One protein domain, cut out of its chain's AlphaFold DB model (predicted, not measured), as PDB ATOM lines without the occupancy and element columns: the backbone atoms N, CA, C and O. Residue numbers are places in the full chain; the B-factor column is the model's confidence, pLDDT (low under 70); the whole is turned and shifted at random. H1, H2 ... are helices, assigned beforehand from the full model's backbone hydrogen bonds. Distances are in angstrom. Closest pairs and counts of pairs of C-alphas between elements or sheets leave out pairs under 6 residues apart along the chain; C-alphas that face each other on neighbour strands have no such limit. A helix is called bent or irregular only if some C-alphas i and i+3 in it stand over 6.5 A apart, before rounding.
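This is residues 128 to 202 and 228 to 246 of the 249 residues of the protein "TOP4c domain-containing protein" of Onchocerca flexuosa (UniProt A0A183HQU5). A long helix, H1, sticks out as a free arm with residues 128 to 147; beside its other part H3 packs on it, H4 crosses it steeply, and H2 packs on H4. The printed part has 94 residues with four named helices, H1 to H4 in order, and is all helix. It is extended, with a radius of gyration of the C-alphas of 20.2 A, and spans 70 by 27 by 17 A.

H1, residues 128 to 171, runs 63.5 A from C-alpha 128 at (73.874, 13.782, -14.452). H2 is residues 182 to 191, 14.3 A, and H3 residues 198 to 202, 6.0 A. H4, residues 229 to 246, runs 28.7 A to C-alpha 246 at (10.099, 32.762, -12.055); it is irregular, with C-alphas 229 and 232 7.2 A apart, and has a kink of 32 degrees near residue 240.

H1 touches H3 with residues 151 to 159 alone; the closest C-alphas, of Ala 155 and Pro 198, are 4.9 A apart. H1 and H4 touch, closest at the C-alphas of Gln 163 and Leu 233, 6.1 A, at a steep tilt of 58 degrees, the same way. H2 and H4 touch about perpendicular, at 75 degrees, closest at the C-alphas of Val 186 and Val 230, 6.6 A. H1 and H2 are apart. Every O i to N i+4 pair is within hydrogen-bond range in H1, H2 and H3, and 9 of 14 in H4.

The C-alphas farthest apart, of Glu 128 and Asn 179, are 70.1 A apart. Residues 203 to 227 are not printed, and C-alphas 202 and 228 are 15.5 A apart across the cut. The links H1 to H2 and H2 to H3 are short. Residues 228 to 231 and 234 to 246 have pLDDT under 70.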
ATOM      1  N   GLU A 128      74.041  12.334 -14.420       94.38
ATOM      2  CA  GLU A 128      73.874  13.782 -14.452       94.38
ATOM      3  C   GLU A 128      73.449  14.282 -15.837       94.38
ATOM      4  O   GLU A 128      72.617  15.185 -15.919       94.38
ATOM      5  N   GLU A 129      73.965  13.700 -16.923       94.19
ATOM      6  CA  GLU A 129      73.513  14.012 -18.286       94.19
ATOM      7  C   GLU A 129      72.048  13.637 -18.508       94.19
ATOM      8  O   GLU A 129      71.286  14.457 -19.022       94.19
ATOM      9  N   ILE A 130      71.630  12.455 -18.042       95.50
ATOM     10  CA  ILE A 130      70.228  12.018 -18.111       95.50
ATOM     11  C   ILE A 130      69.342  13.010 -17.346       95.50
ATOM     12  O   ILE A 130      68.313  13.456 -17.853       95.50
ATOM     13  N   CYS A 131      69.753  13.403 -16.137       96.69
ATOM     14  CA  CYS A 131      69.007  14.355 -15.318       96.69
ATOM     15  C   CYS A 131      68.921  15.751 -15.953       96.69
ATOM     16  O   CYS A 131      67.856  16.365 -15.900       96.69
ATOM     17  N   LYS A 132      70.009  16.257 -16.550       96.06
ATOM     18  CA  LYS A 132      70.028  17.559 -17.238       96.06
ATOM     19  C   LYS A 132      69.097  17.567 -18.443       96.06
ATOM     20  O   LYS A 132      68.297  18.488 -18.589       96.06
ATOM     21  N   GLU A 133      69.167  16.533 -19.274       94.94
ATOM     22  CA  GLU A 133      68.323  16.420 -20.461       94.94
ATOM     23  C   GLU A 133      66.844  16.304 -20.074       94.94
ATOM     24  O   GLU A 133      66.005  17.061 -20.565       94.94
ATOM     25  N   PHE A 134      66.535  15.451 -19.091       96.81
ATOM     26  CA  PHE A 134      65.194  15.369 -18.516       96.81
ATOM     27  C   PHE A 134      64.710  16.726 -17.992       96.81
ATOM     28  O   PHE A 134      63.569  17.112 -18.252       96.81
ATOM     29  N   PHE A 135      65.556  17.457 -17.263       97.75
ATOM     30  CA  PHE A 135      65.202  18.751 -16.687       97.75
ATOM     31  C   PHE A 135      64.828  19.775 -17.763       97.75
ATOM     32  O   PHE A 135      63.770  20.398 -17.655       97.75
ATOM     33  N   GLU A 136      65.633  19.918 -18.818       96.88
ATOM     34  CA  GLU A 136      65.366  20.887 -19.890       96.88
ATOM     35  C   GLU A 136      64.081  20.557 -20.654       96.88
ATOM     36  O   GLU A 136      63.220  21.422 -20.857       96.88
ATOM     37  N   ILE A 137      63.882  19.283 -20.994       96.38
ATOM     38  CA  ILE A 137      62.653  18.830 -21.652       96.38
ATOM     39  C   ILE A 137      61.448  19.054 -20.746       96.38
ATOM     40  O   ILE A 137      60.418  19.583 -21.178       96.38
ATOM     41  N   ARG A 138      61.565  18.707 -19.463       97.81
ATOM     42  CA  ARG A 138      60.467  18.863 -18.513       97.81
ATOM     43  C   ARG A 138      60.123  20.332 -18.284       97.81
ATOM     44  O   ARG A 138      58.941  20.666 -18.203       97.81
ATOM     45  N   LYS A 139      61.120  21.212 -18.225       98.12
ATOM     46  CA  LYS A 139      60.945  22.665 -18.143       98.12
ATOM     47  C   LYS A 139      60.203  23.204 -19.364       98.12
ATOM     48  O   LYS A 139      59.211  23.912 -19.190       98.12
ATOM     49  N   LYS A 140      60.604  22.814 -20.579       97.38
ATOM     50  CA  LYS A 140      59.888  23.171 -21.817       97.38
ATOM     51  C   LYS A 140      58.425  22.721 -21.760       97.38
ATOM     52  O   LYS A 140      57.526  23.525 -21.994       97.38
ATOM     53  N   LYS A 141      58.171  21.483 -21.326       96.94
ATOM     54  CA  LYS A 141      56.806  20.955 -21.154       96.94
ATOM     55  C   LYS A 141      55.992  21.716 -20.105       96.94
ATOM     56  O   LYS A 141      54.787  21.874 -20.280       96.94
ATOM     57  N   TYR A 142      56.608  22.228 -19.039       98.50
ATOM     58  CA  TYR A 142      55.911  23.098 -18.084       98.50
ATOM     59  C   TYR A 142      55.513  24.447 -18.690       98.50
ATOM     60  O   TYR A 142      54.416  24.925 -18.400       98.50
ATOM     61  N   ILE A 143      56.363  25.036 -19.532       98.44
ATOM     62  CA  ILE A 143      56.059  26.285 -20.248       98.44
ATOM     63  C   ILE A 143      54.896  26.062 -21.221       98.44
ATOM     64  O   ILE A 143      53.920  26.810 -21.183       98.44
ATOM     65  N   GLU A 144      54.955  24.997 -22.025       96.50
ATOM     66  CA  GLU A 144      53.872  24.598 -22.938       96.50
ATOM     67  C   GLU A 144      52.557  24.373 -22.176       96.50
ATOM     68  O   GLU A 144      51.515  24.917 -22.543       96.50
ATOM     69  N   ARG A 145      52.609  23.642 -21.053       97.88
ATOM     70  CA  ARG A 145      51.440  23.398 -20.200       97.88
ATOM     71  C   ARG A 145      50.852  24.693 -19.649       97.88
ATOM     72  O   ARG A 145      49.634  24.843 -19.647       97.88
ATOM     73  N   LYS A 146      51.695  25.617 -19.180       98.31
ATOM     74  CA  LYS A 146      51.248  26.923 -18.679       98.31
ATOM     75  C   LYS A 146      50.529  27.701 -19.781       98.31
ATOM     76  O   LYS A 146      49.406  28.137 -19.555       98.31
ATOM     77  N   ALA A 147      51.126  27.817 -20.966       97.25
ATOM     78  CA  ALA A 147      50.519  28.524 -22.093       97.25
ATOM     79  C   ALA A 147      49.170  27.905 -22.506       97.25
ATOM     80  O   ALA A 147      48.205  28.624 -22.761       97.25
ATOM     81  N   PHE A 148      49.074  26.571 -22.507       97.19
ATOM     82  CA  PHE A 148      47.816  25.870 -22.765       97.19
ATOM     83  C   PHE A 148      46.744  26.206 -21.718       97.19
ATOM     84  O   PHE A 148      45.606  26.521 -22.071       97.19
ATOM     85  N   GLN A 149      47.102  26.154 -20.432       98.00
ATOM     86  CA  GLN A 149      46.191  26.473 -19.330       98.00
ATOM     87  C   GLN A 149      45.737  27.934 -19.374       98.00
ATOM     88  O   GLN A 149      44.551  28.199 -19.208       98.00
ATOM     89  N   GLU A 150      46.648  28.870 -19.649       98.19
ATOM     90  CA  GLU A 150      46.326  30.291 -19.812       98.19
ATOM     91  C   GLU A 150      45.351  30.525 -20.970       98.19
ATOM     92  O   GLU A 150      44.366  31.243 -20.796       98.19
ATOM     93  N   GLY A 151      45.572  29.892 -22.126       97.06
ATOM     94  CA  GLY A 151      44.661  29.991 -23.268       97.06
ATOM     95  C   GLY A 151      43.280  29.400 -22.981       97.06
ATOM     96  O   GLY A 151      42.268  30.033 -23.275       97.06
ATOM     97  N   MET A 152      43.218  28.240 -22.320       97.25
ATOM     98  CA  MET A 152      41.947  27.621 -21.923       97.25
ATOM     99  C   MET A 152      41.174  28.486 -20.920       97.25
ATOM    100  O   MET A 152      39.976  28.706 -21.090       97.25
ATOM    101  N   LEU A 153      41.847  28.997 -19.885       98.19
ATOM    102  CA  LEU A 153      41.226  29.868 -18.883       98.19
ATOM    103  C   LEU A 153      40.751  31.185 -19.501       98.19
ATOM    104  O   LEU A 153      39.670  31.663 -19.160       98.19
ATOM    105  N   ARG A 154      41.512  31.750 -20.446       97.88
ATOM    106  CA  ARG A 154      41.096  32.934 -21.207       97.88
ATOM    107  C   ARG A 154      39.821  32.660 -22.001       97.88
ATOM    108  O   ARG A 154      38.855  33.396 -21.834       97.88
ATOM    109  N   ALA A 155      39.778  31.567 -22.760       96.12
ATOM    110  CA  ALA A 155      38.596  31.173 -23.527       96.12
ATOM    111  C   ALA A 155      37.362  30.949 -22.628       96.12
ATOM    112  O   ALA A 155      36.250  31.363 -22.952       96.12
ATOM    113  N   GLN A 156      37.548  30.337 -21.454       95.75
ATOM    114  CA  GLN A 156      36.479  30.180 -20.460       95.75
ATOM    115  C   GLN A 156      36.000  31.528 -19.906       95.75
ATOM    116  O   GLN A 156      34.794  31.750 -19.785       95.75
ATOM    117  N   SER A 157      36.926  32.439 -19.600       97.56
ATOM    118  CA  SER A 157      36.610  33.794 -19.140       97.56
ATOM    119  C   SER A 157      35.835  34.585 -20.196       97.56
ATOM    120  O   SER A 157      34.838  35.233 -19.875       97.56
ATOM    121  N   GLU A 158      36.245  34.517 -21.462       95.50
ATOM    122  CA  GLU A 158      35.563  35.154 -22.596       95.50
ATOM    123  C   GLU A 158      34.160  34.578 -22.809       95.50
ATOM    124  O   GLU A 158      33.204  35.331 -23.000       95.50
ATOM    125  N   ARG A 159      33.996  33.254 -22.690       92.81
ATOM    126  CA  ARG A 159      32.683  32.596 -22.746       92.81
ATOM    127  C   ARG A 159      31.746  33.110 -21.653       92.81
ATOM    128  O   ARG A 159      30.609  33.474 -21.948       92.81
ATOM    129  N   LEU A 160      32.216  33.159 -20.405       92.50
ATOM    130  CA  LEU A 160      31.441  33.672 -19.268       92.50
ATOM    131  C   LEU A 160      31.105  35.158 -19.440       92.50
ATOM    132  O   LEU A 160      29.990  35.581 -19.141       92.50
ATOM    133  N   SER A 161      32.043  35.941 -19.977       94.75
ATOM    134  CA  SER A 161      31.847  37.365 -20.261       94.75
ATOM    135  C   SER A 161      30.775  37.578 -21.333       94.75
ATOM    136  O   SER A 161      29.881  38.408 -21.155       94.75
ATOM    137  N   ASN A 162      30.793  36.781 -22.407       91.44
ATOM    138  CA  ASN A 162      29.763  36.792 -23.448       91.44
ATOM    139  C   ASN A 162      28.392  36.349 -22.916       91.44
ATOM    140  O   ASN A 162      27.385  36.992 -23.220       91.44
ATOM    141  N   GLN A 163      28.342  35.321 -22.062       88.69
ATOM    142  CA  GLN A 163      27.110  34.906 -21.378       88.69
ATOM    143  C   GLN A 163      26.545  36.032 -20.507       88.69
ATOM    144  O   GLN A 163      25.368  36.369 -20.629       88.69
ATOM    145  N   ALA A 164      27.374  36.674 -19.681       90.69
ATOM    146  CA  ALA A 164      26.952  37.796 -18.846       90.69
ATOM    147  C   ALA A 164      26.442  38.977 -19.689       90.69
ATOM    148  O   ALA A 164      25.369  39.520 -19.414       90.69
ATOM    149  N   ARG A 165      27.166  39.336 -20.759       93.38
ATOM    150  CA  ARG A 165      26.773  40.406 -21.689       93.38
ATOM    151  C   ARG A 165      25.435  40.111 -22.361       93.38
ATOM    152  O   ARG A 165      24.595  41.001 -22.456       93.38
ATOM    153  N   PHE A 166      25.221  38.866 -22.785       89.00
ATOM    154  CA  PHE A 166      23.962  38.424 -23.379       89.00
ATOM    155  C   PHE A 166      22.802  38.585 -22.391       89.00
ATOM    156  O   PHE A 166      21.777  39.169 -22.739       89.00
ATOM    157  N   ILE A 167      22.963  38.107 -21.149       87.19
ATOM    158  CA  ILE A 167      21.923  38.194 -20.111       87.19
ATOM    159  C   ILE A 167      21.552  39.655 -19.853       87.19
ATOM    160  O   ILE A 167      20.369  39.992 -19.839       87.19
ATOM    161  N   LEU A 168      22.545  40.534 -19.693       89.38
ATOM    162  CA  LEU A 168      22.310  41.961 -19.463       89.38
ATOM    163  C   LEU A 168      21.586  42.619 -20.643       89.38
ATOM    164  O   LEU A 168      20.617  43.343 -20.427       89.38
ATOM    165  N   ALA A 169      22.006  42.340 -21.878       89.56
ATOM    166  CA  ALA A 169      21.350  42.861 -23.077       89.56
ATOM    167  C   ALA A 169      19.905  42.347 -23.213       89.56
ATOM    168  O   ALA A 169      19.012  43.093 -23.617       89.56
ATOM    169  N   LYS A 170      19.637  41.097 -22.813       86.31
ATOM    170  CA  LYS A 170      18.281  40.538 -22.766       86.31
ATOM    171  C   LYS A 170      17.412  41.215 -21.701       86.31
ATOM    172  O   LYS A 170      16.273  41.566 -21.998       86.31
ATOM    173  N   ILE A 171      17.941  41.437 -20.493       85.31
ATOM    174  CA  ILE A 171      17.236  42.143 -19.405       85.31
ATOM    175  C   ILE A 171      16.895  43.582 -19.816       85.31
ATOM    176  O   ILE A 171      15.792  44.049 -19.549       85.31
ATOM    177  N   LYS A 172      17.807  44.267 -20.516       89.06
ATOM    178  CA  LYS A 172      17.593  45.625 -21.046       89.06
ATOM    179  C   LYS A 172      16.654  45.688 -22.257       89.06
ATOM    180  O   LYS A 172      16.363  46.778 -22.737       89.06
ATOM    181  N   GLY A 173      16.197  44.546 -22.777       87.00
ATOM    182  CA  GLY A 173      15.341  44.479 -23.965       87.00
ATOM    183  C   GLY A 173      16.067  44.747 -25.289       87.00
ATOM    184  O   GLY A 173      15.423  44.888 -26.324       87.00
ATOM    185  N   GLU A 174      17.401  44.792 -25.290       88.19
ATOM    186  CA  GLU A 174      18.210  45.035 -26.487       88.19
ATOM    187  C   GLU A 174      18.276  43.807 -27.411       88.19
ATOM    188  O   GLU A 174      18.552  43.950 -28.605       88.19
ATOM    189  N   ILE A 175      18.054  42.606 -26.861       86.69
ATOM    190  CA  ILE A 175      17.998  41.324 -27.580       86.69
ATOM    191  C   ILE A 175      16.615  40.702 -27.383       86.69
ATOM    192  O   ILE A 175      16.133  40.577 -26.255       86.69
ATOM    193  N   LEU A 176      15.994  40.274 -28.484       84.88
ATOM    194  CA  LEU A 176      14.654  39.693 -28.498       84.88
ATOM    195  C   LEU A 176      14.734  38.284 -29.076       84.88
ATOM    196  O   LEU A 176      15.060  38.104 -30.245       84.88
ATOM    197  N   ILE A 177      14.429  37.292 -28.246       84.00
ATOM    198  CA  ILE A 177      14.525  35.871 -28.606       84.00
ATOM    199  C   ILE A 177      13.145  35.227 -28.756       84.00
ATOM    200  O   ILE A 177      12.995  34.224 -29.448       84.00
ATOM    201  N   GLU A 178      12.126  35.802 -28.117       83.31
ATOM    202  CA  GLU A 178      10.773  35.266 -28.097       83.31
ATOM    203  C   GLU A 178      10.140  35.308 -29.493       83.31
ATOM    204  O   GLU A 178      10.137  36.344 -30.161       83.31
ATOM    205  N   ASN A 179       9.576  34.176 -29.927       83.19
ATOM    206  CA  ASN A 179       8.907  34.014 -31.224       83.19
ATOM    207  C   ASN A 179       9.780  34.370 -32.448       83.19
ATOM    208  O   ASN A 179       9.258  34.724 -33.508       83.19
ATOM    209  N   LYS A 180      11.112  34.267 -32.331       84.38
ATOM    210  CA  LYS A 180      12.056  34.437 -33.446       84.38
ATOM    211  C   LYS A 180      12.605  33.088 -33.913       84.38
ATOM    212  O   LYS A 180      12.843  32.185 -33.117       84.38
ATOM    213  N   ARG A 181      12.823  32.948 -35.226       86.06
ATOM    214  CA  ARG A 181      13.505  31.776 -35.808       86.06
ATOM    215  C   ARG A 181      14.989  31.798 -35.427       86.06
ATOM    216  O   ARG A 181      15.574  32.877 -35.381       86.06
ATOM    217  N   LYS A 182      15.607  30.621 -35.246       80.00
ATOM    218  CA  LYS A 182      17.032  30.464 -34.877       80.00
ATOM    219  C   LYS A 182      17.962  31.346 -35.723       80.00
ATOM    220  O   LYS A 182      18.730  32.111 -35.155       80.00
ATOM    221  N   ALA A 183      17.821  31.309 -37.050       84.62
ATOM    222  CA  ALA A 183      18.634  32.105 -37.974       84.62
ATOM    223  C   ALA A 183      18.562  33.621 -37.700       84.62
ATOM    224  O   ALA A 183      19.588  34.286 -37.640       84.62
ATOM    225  N   ALA A 184      17.365  34.158 -37.433       85.88
ATOM    226  CA  ALA A 184      17.186  35.579 -37.129       85.88
ATOM    227  C   ALA A 184      17.809  35.974 -35.777       85.88
ATOM    228  O   ALA A 184      18.261  37.105 -35.607       85.88
ATOM    229  N   ILE A 185      17.834  35.049 -34.810       83.12
ATOM    230  CA  ILE A 185      18.490  35.280 -33.519       83.12
ATOM    231  C   ILE A 185      20.012  35.275 -33.691       83.12
ATOM    232  O   ILE A 185      20.676  36.178 -33.193       83.12
ATOM    233  N   VAL A 186      20.560  34.302 -34.426       83.81
ATOM    234  CA  VAL A 186      21.998  34.240 -34.739       83.81
ATOM    235  C   VAL A 186      22.442  35.509 -35.466       83.81
ATOM    236  O   VAL A 186      23.382  36.160 -35.021       83.81
ATOM    237  N   GLU A 187      21.709  35.942 -36.494       86.19
ATOM    238  CA  GLU A 187      21.994  37.184 -37.223       86.19
ATOM    239  C   GLU A 187      21.986  38.415 -36.297       86.19
ATOM    240  O   GLU A 187      22.866  39.274 -36.387       86.19
ATOM    241  N   GLN A 188      21.030  38.502 -35.361       88.62
ATOM    242  CA  GLN A 188      20.992  39.583 -34.370       88.62
ATOM    243  C   GLN A 188      22.226  39.570 -33.457       88.62
ATOM    244  O   GLN A 188      22.758  40.635 -33.133       88.62
ATOM    245  N   LEU A 189      22.673  38.388 -33.024       87.75
ATOM    246  CA  LEU A 189      23.840  38.236 -32.155       87.75
ATOM    247  C   LEU A 189      25.136  38.594 -32.877       87.75
ATOM    248  O   LEU A 189      25.942  39.344 -32.325       87.75
ATOM    249  N   VAL A 190      25.288  38.155 -34.125       87.44
ATOM    250  CA  VAL A 190      26.425  38.518 -34.979       87.44
ATOM    251  C   VAL A 190      26.461  40.030 -35.213       87.44
ATOM    252  O   VAL A 190      27.484  40.662 -34.967       87.44
ATOM    253  N   LYS A 191      25.329  40.660 -35.567       89.50
ATOM    254  CA  LYS A 191      25.240  42.127 -35.746       89.50
ATOM    255  C   LYS A 191      25.583  42.919 -34.484       89.50
ATOM    256  O   LYS A 191      26.039  44.053 -34.577       89.50
ATOM    257  N   LYS A 192      25.355  42.343 -33.302       89.19
ATOM    258  CA  LYS A 192      25.713  42.935 -32.002       89.19
ATOM    259  C   LYS A 192      27.123  42.560 -31.530       89.19
ATOM    260  O   LYS A 192      27.484  42.896 -30.403       89.19
ATOM    261  N   GLY A 193      27.907  41.877 -32.365       89.44
ATOM    262  CA  GLY A 193      29.298  41.527 -32.098       89.44
ATOM    263  C   GLY A 193      29.468  40.515 -30.967       89.44
ATOM    264  O   GLY A 193      30.370  40.675 -30.148       89.44
ATOM    265  N   PHE A 194      28.551  39.550 -30.817       89.31
ATOM    266  CA  PHE A 194      28.762  38.396 -29.929       89.31
ATOM    267  C   PHE A 194      29.751  37.425 -30.543       89.31
ATOM    268  O   PHE A 194      29.608  37.045 -31.701       89.31
ATOM    269  N   ASP A 195      30.736  37.040 -29.736       86.88
ATOM    270  CA  ASP A 195      31.768  36.119 -30.177       86.88
ATOM    271  C   ASP A 195      31.193  34.694 -30.293       86.88
ATOM    272  O   ASP A 195      30.389  34.284 -29.445       86.88
ATOM    273  N   PRO A 196      31.625  33.922 -31.304       86.12
ATOM    274  CA  PRO A 196      31.595  32.457 -31.302       86.12
ATOM    275  C   PRO A 196      32.071  31.830 -29.989       86.12
ATOM    276  O   PRO A 196      32.890  32.442 -29.310       86.12
ATOM    277  N   ASP A 197      31.637  30.602 -29.653       88.94
ATOM    278  CA  ASP A 197      32.071  29.895 -28.429       88.94
ATOM    279  C   ASP A 197      33.610  29.838 -28.318       88.94
ATOM    280  O   ASP A 197      34.251  29.002 -28.973       88.94
ATOM    281  N   PRO A 198      34.230  30.666 -27.450       91.44
ATOM    282  CA  PRO A 198      35.684  30.797 -27.429       91.44
ATOM    283  C   PRO A 198      36.367  29.498 -26.987       91.44
ATOM    284  O   PRO A 198      37.490  29.205 -27.397       91.44
ATOM    285  N   VAL A 199      35.684  28.679 -26.175       93.12
ATOM    286  CA  VAL A 199      36.214  27.400 -25.677       93.12
ATOM    287  C   VAL A 199      36.244  26.354 -26.784       93.12
ATOM    288  O   VAL A 199      37.222  25.608 -26.880       93.12
ATOM    289  N   LYS A 200      35.192  26.286 -27.607       90.12
ATOM    290  CA  LYS A 200      35.134  25.370 -28.754       90.12
ATOM    291  C   LYS A 200      36.248  25.714 -29.744       90.12
ATOM    292  O   LYS A 200      37.102  24.868 -30.006       90.12
ATOM    293  N   ARG A 201      36.330  26.992 -30.128       90.62
ATOM    294  CA  ARG A 201      37.368  27.522 -31.019       90.62
ATOM    295  C   ARG A 201      38.783  27.249 -30.507       90.62
ATOM    296  O   ARG A 201      39.654  26.825 -31.265       90.62
ATOM    297  N   TRP A 202      39.038  27.463 -29.213       92.12
ATOM    298  CA  TRP A 202      40.348  27.174 -28.622       92.12
ATOM    299  C   TRP A 202      40.707  25.688 -28.716       92.12
ATOM    300  O   TRP A 202      41.827  25.355 -29.099       92.12
ATOM    301  N   GLU A 228      27.307  28.578 -37.121       51.12
ATOM    302  CA  GLU A 228      26.740  27.799 -35.999       51.12
ATOM    303  C   GLU A 228      27.231  28.212 -34.596       51.12
ATOM    304  O   GLU A 228      26.667  27.786 -33.580       51.12
ATOM    305  N   GLU A 229      28.251  29.065 -34.491       59.44
ATOM    306  CA  GLU A 229      29.093  29.125 -33.286       59.44
ATOM    307  C   GLU A 229      28.559  29.978 -32.121       59.44
ATOM    308  O   GLU A 229      29.044  29.850 -30.995       59.44
ATOM    309  N   VAL A 230      27.539  30.819 -32.334       60.12
ATOM    310  CA  VAL A 230      26.957  31.676 -31.274       60.12
ATOM    311  C   VAL A 230      25.837  30.975 -30.484       60.12
ATOM    312  O   VAL A 230      25.296  31.518 -29.516       60.12
ATOM    313  N   CYS A 231      25.483  29.740 -30.863       62.47
ATOM    314  CA  CYS A 231      24.372  28.983 -30.273       62.47
ATOM    315  C   CYS A 231      24.568  28.642 -28.785       62.47
ATOM    316  O   CYS A 231      23.576  28.449 -28.080       62.47
ATOM    317  N   PHE A 232      25.802  28.648 -28.267       73.88
ATOM    318  CA  PHE A 232      26.076  28.378 -26.846       73.88
ATOM    319  C   PHE A 232      25.388  29.379 -25.895       73.88
ATOM    320  O   PHE A 232      25.130  29.066 -24.729       73.88
ATOM    321  N   LEU A 233      25.074  30.589 -26.376       70.81
ATOM    322  CA  LEU A 233      24.320  31.594 -25.619       70.81
ATOM    323  C   LEU A 233      22.829  31.244 -25.530       70.81
ATOM    324  O   LEU A 233      22.193  31.521 -24.515       70.81
ATOM    325  N   LEU A 234      22.277  30.594 -26.559       68.44
ATOM    326  CA  LEU A 234      20.878  30.158 -26.591       68.44
ATOM    327  C   LEU A 234      20.630  28.989 -25.636       68.44
ATOM    328  O   LEU A 234      19.647  29.000 -24.895       68.44
ATOM    329  N   GLU A 235      21.546  28.022 -25.588       65.94
ATOM    330  CA  GLU A 235      21.495  26.915 -24.623       65.94
ATOM    331  C   GLU A 235      21.535  27.428 -23.178       65.94
ATOM    332  O   GLU A 235      20.776  26.975 -22.318       65.94
ATOM    333  N   TYR A 236      22.364  28.445 -22.923       64.88
ATOM    334  CA  TYR A 236      22.468  29.070 -21.608       64.88
ATOM    335  C   TYR A 236      21.147  29.714 -21.156       64.88
ATOM    336  O   TYR A 236      20.765  29.591 -19.989       64.88
ATOM    337  N   VAL A 237      20.434  30.380 -22.068       63.44
ATOM    338  CA  VAL A 237      19.135  31.027 -21.819       63.44
ATOM    339  C   VAL A 237      18.049  30.017 -21.493       63.44
ATOM    340  O   VAL A 237      17.367  30.175 -20.477       63.44
ATOM    341  N   VAL A 238      17.893  28.995 -22.338       59.94
ATOM    342  CA  VAL A 238      16.848  27.971 -22.191       59.94
ATOM    343  C   VAL A 238      16.981  27.260 -20.843       59.94
ATOM    344  O   VAL A 238      15.974  26.985 -20.190       59.94
ATOM    345  N   PHE A 239      18.214  27.042 -20.377       55.28
ATOM    346  CA  PHE A 239      18.481  26.366 -19.111       55.28
ATOM    347  C   PHE A 239      18.374  27.280 -17.873       55.28
ATOM    348  O   PHE A 239      17.833  26.868 -16.844       55.28
ATOM    349  N   ASN A 240      18.859  28.528 -17.941       58.00
ATOM    350  CA  ASN A 240      18.997  29.382 -16.750       58.00
ATOM    351  C   ASN A 240      17.875  30.413 -16.555       58.00
ATOM    352  O   ASN A 240      17.491  30.670 -15.410       58.00
ATOM    353  N   LEU A 241      17.320  30.998 -17.622       56.84
ATOM    354  CA  LEU A 241      16.260  32.011 -17.484       56.84
ATOM    355  C   LEU A 241      14.915  31.368 -17.108       56.84
ATOM    356  O   LEU A 241      14.161  31.943 -16.325       56.84
ATOM    357  N   SER A 242      14.670  30.134 -17.555       53.88
ATOM    358  CA  SER A 242      13.480  29.340 -17.212       53.88
ATOM    359  C   SER A 242      13.367  29.025 -15.711       53.88
ATOM    360  O   SER A 242      12.257  28.934 -15.189       53.88
ATOM    361  N   ASN A 243      14.505  28.898 -15.014       47.97
ATOM    362  CA  ASN A 243      14.563  28.460 -13.615       47.97
ATOM    363  C   ASN A 243      14.780  29.595 -12.598       47.97
ATOM    364  O   ASN A 243      14.357  29.450 -11.454       47.97
ATOM    365  N   LYS A 244      15.400  30.726 -12.972       49.75
ATOM    366  CA  LYS A 244      15.720  31.809 -12.014       49.75
ATOM    367  C   LYS A 244      14.840  33.061 -12.107       49.75
ATOM    368  O   LYS A 244      14.731  33.771 -11.114       49.75
ATOM    369  N   LEU A 245      14.163  33.325 -13.230       44.12
ATOM    370  CA  LEU A 245      13.282  34.503 -13.363       44.12
ATOM    371  C   LEU A 245      11.816  34.269 -12.977       44.12
ATOM    372  O   LEU A 245      11.065  35.234 -12.876       44.12
ATOM    373  N   LYS A 246      11.408  33.030 -12.680       44.44
ATOM    374  CA  LYS A 246      10.099  32.762 -12.055       44.44
ATOM    375  C   LYS A 246      10.000  33.245 -10.600       44.44
ATOM    376  O   LYS A 246       8.910  33.232 -10.053       44.44
TER     377      LYS A 246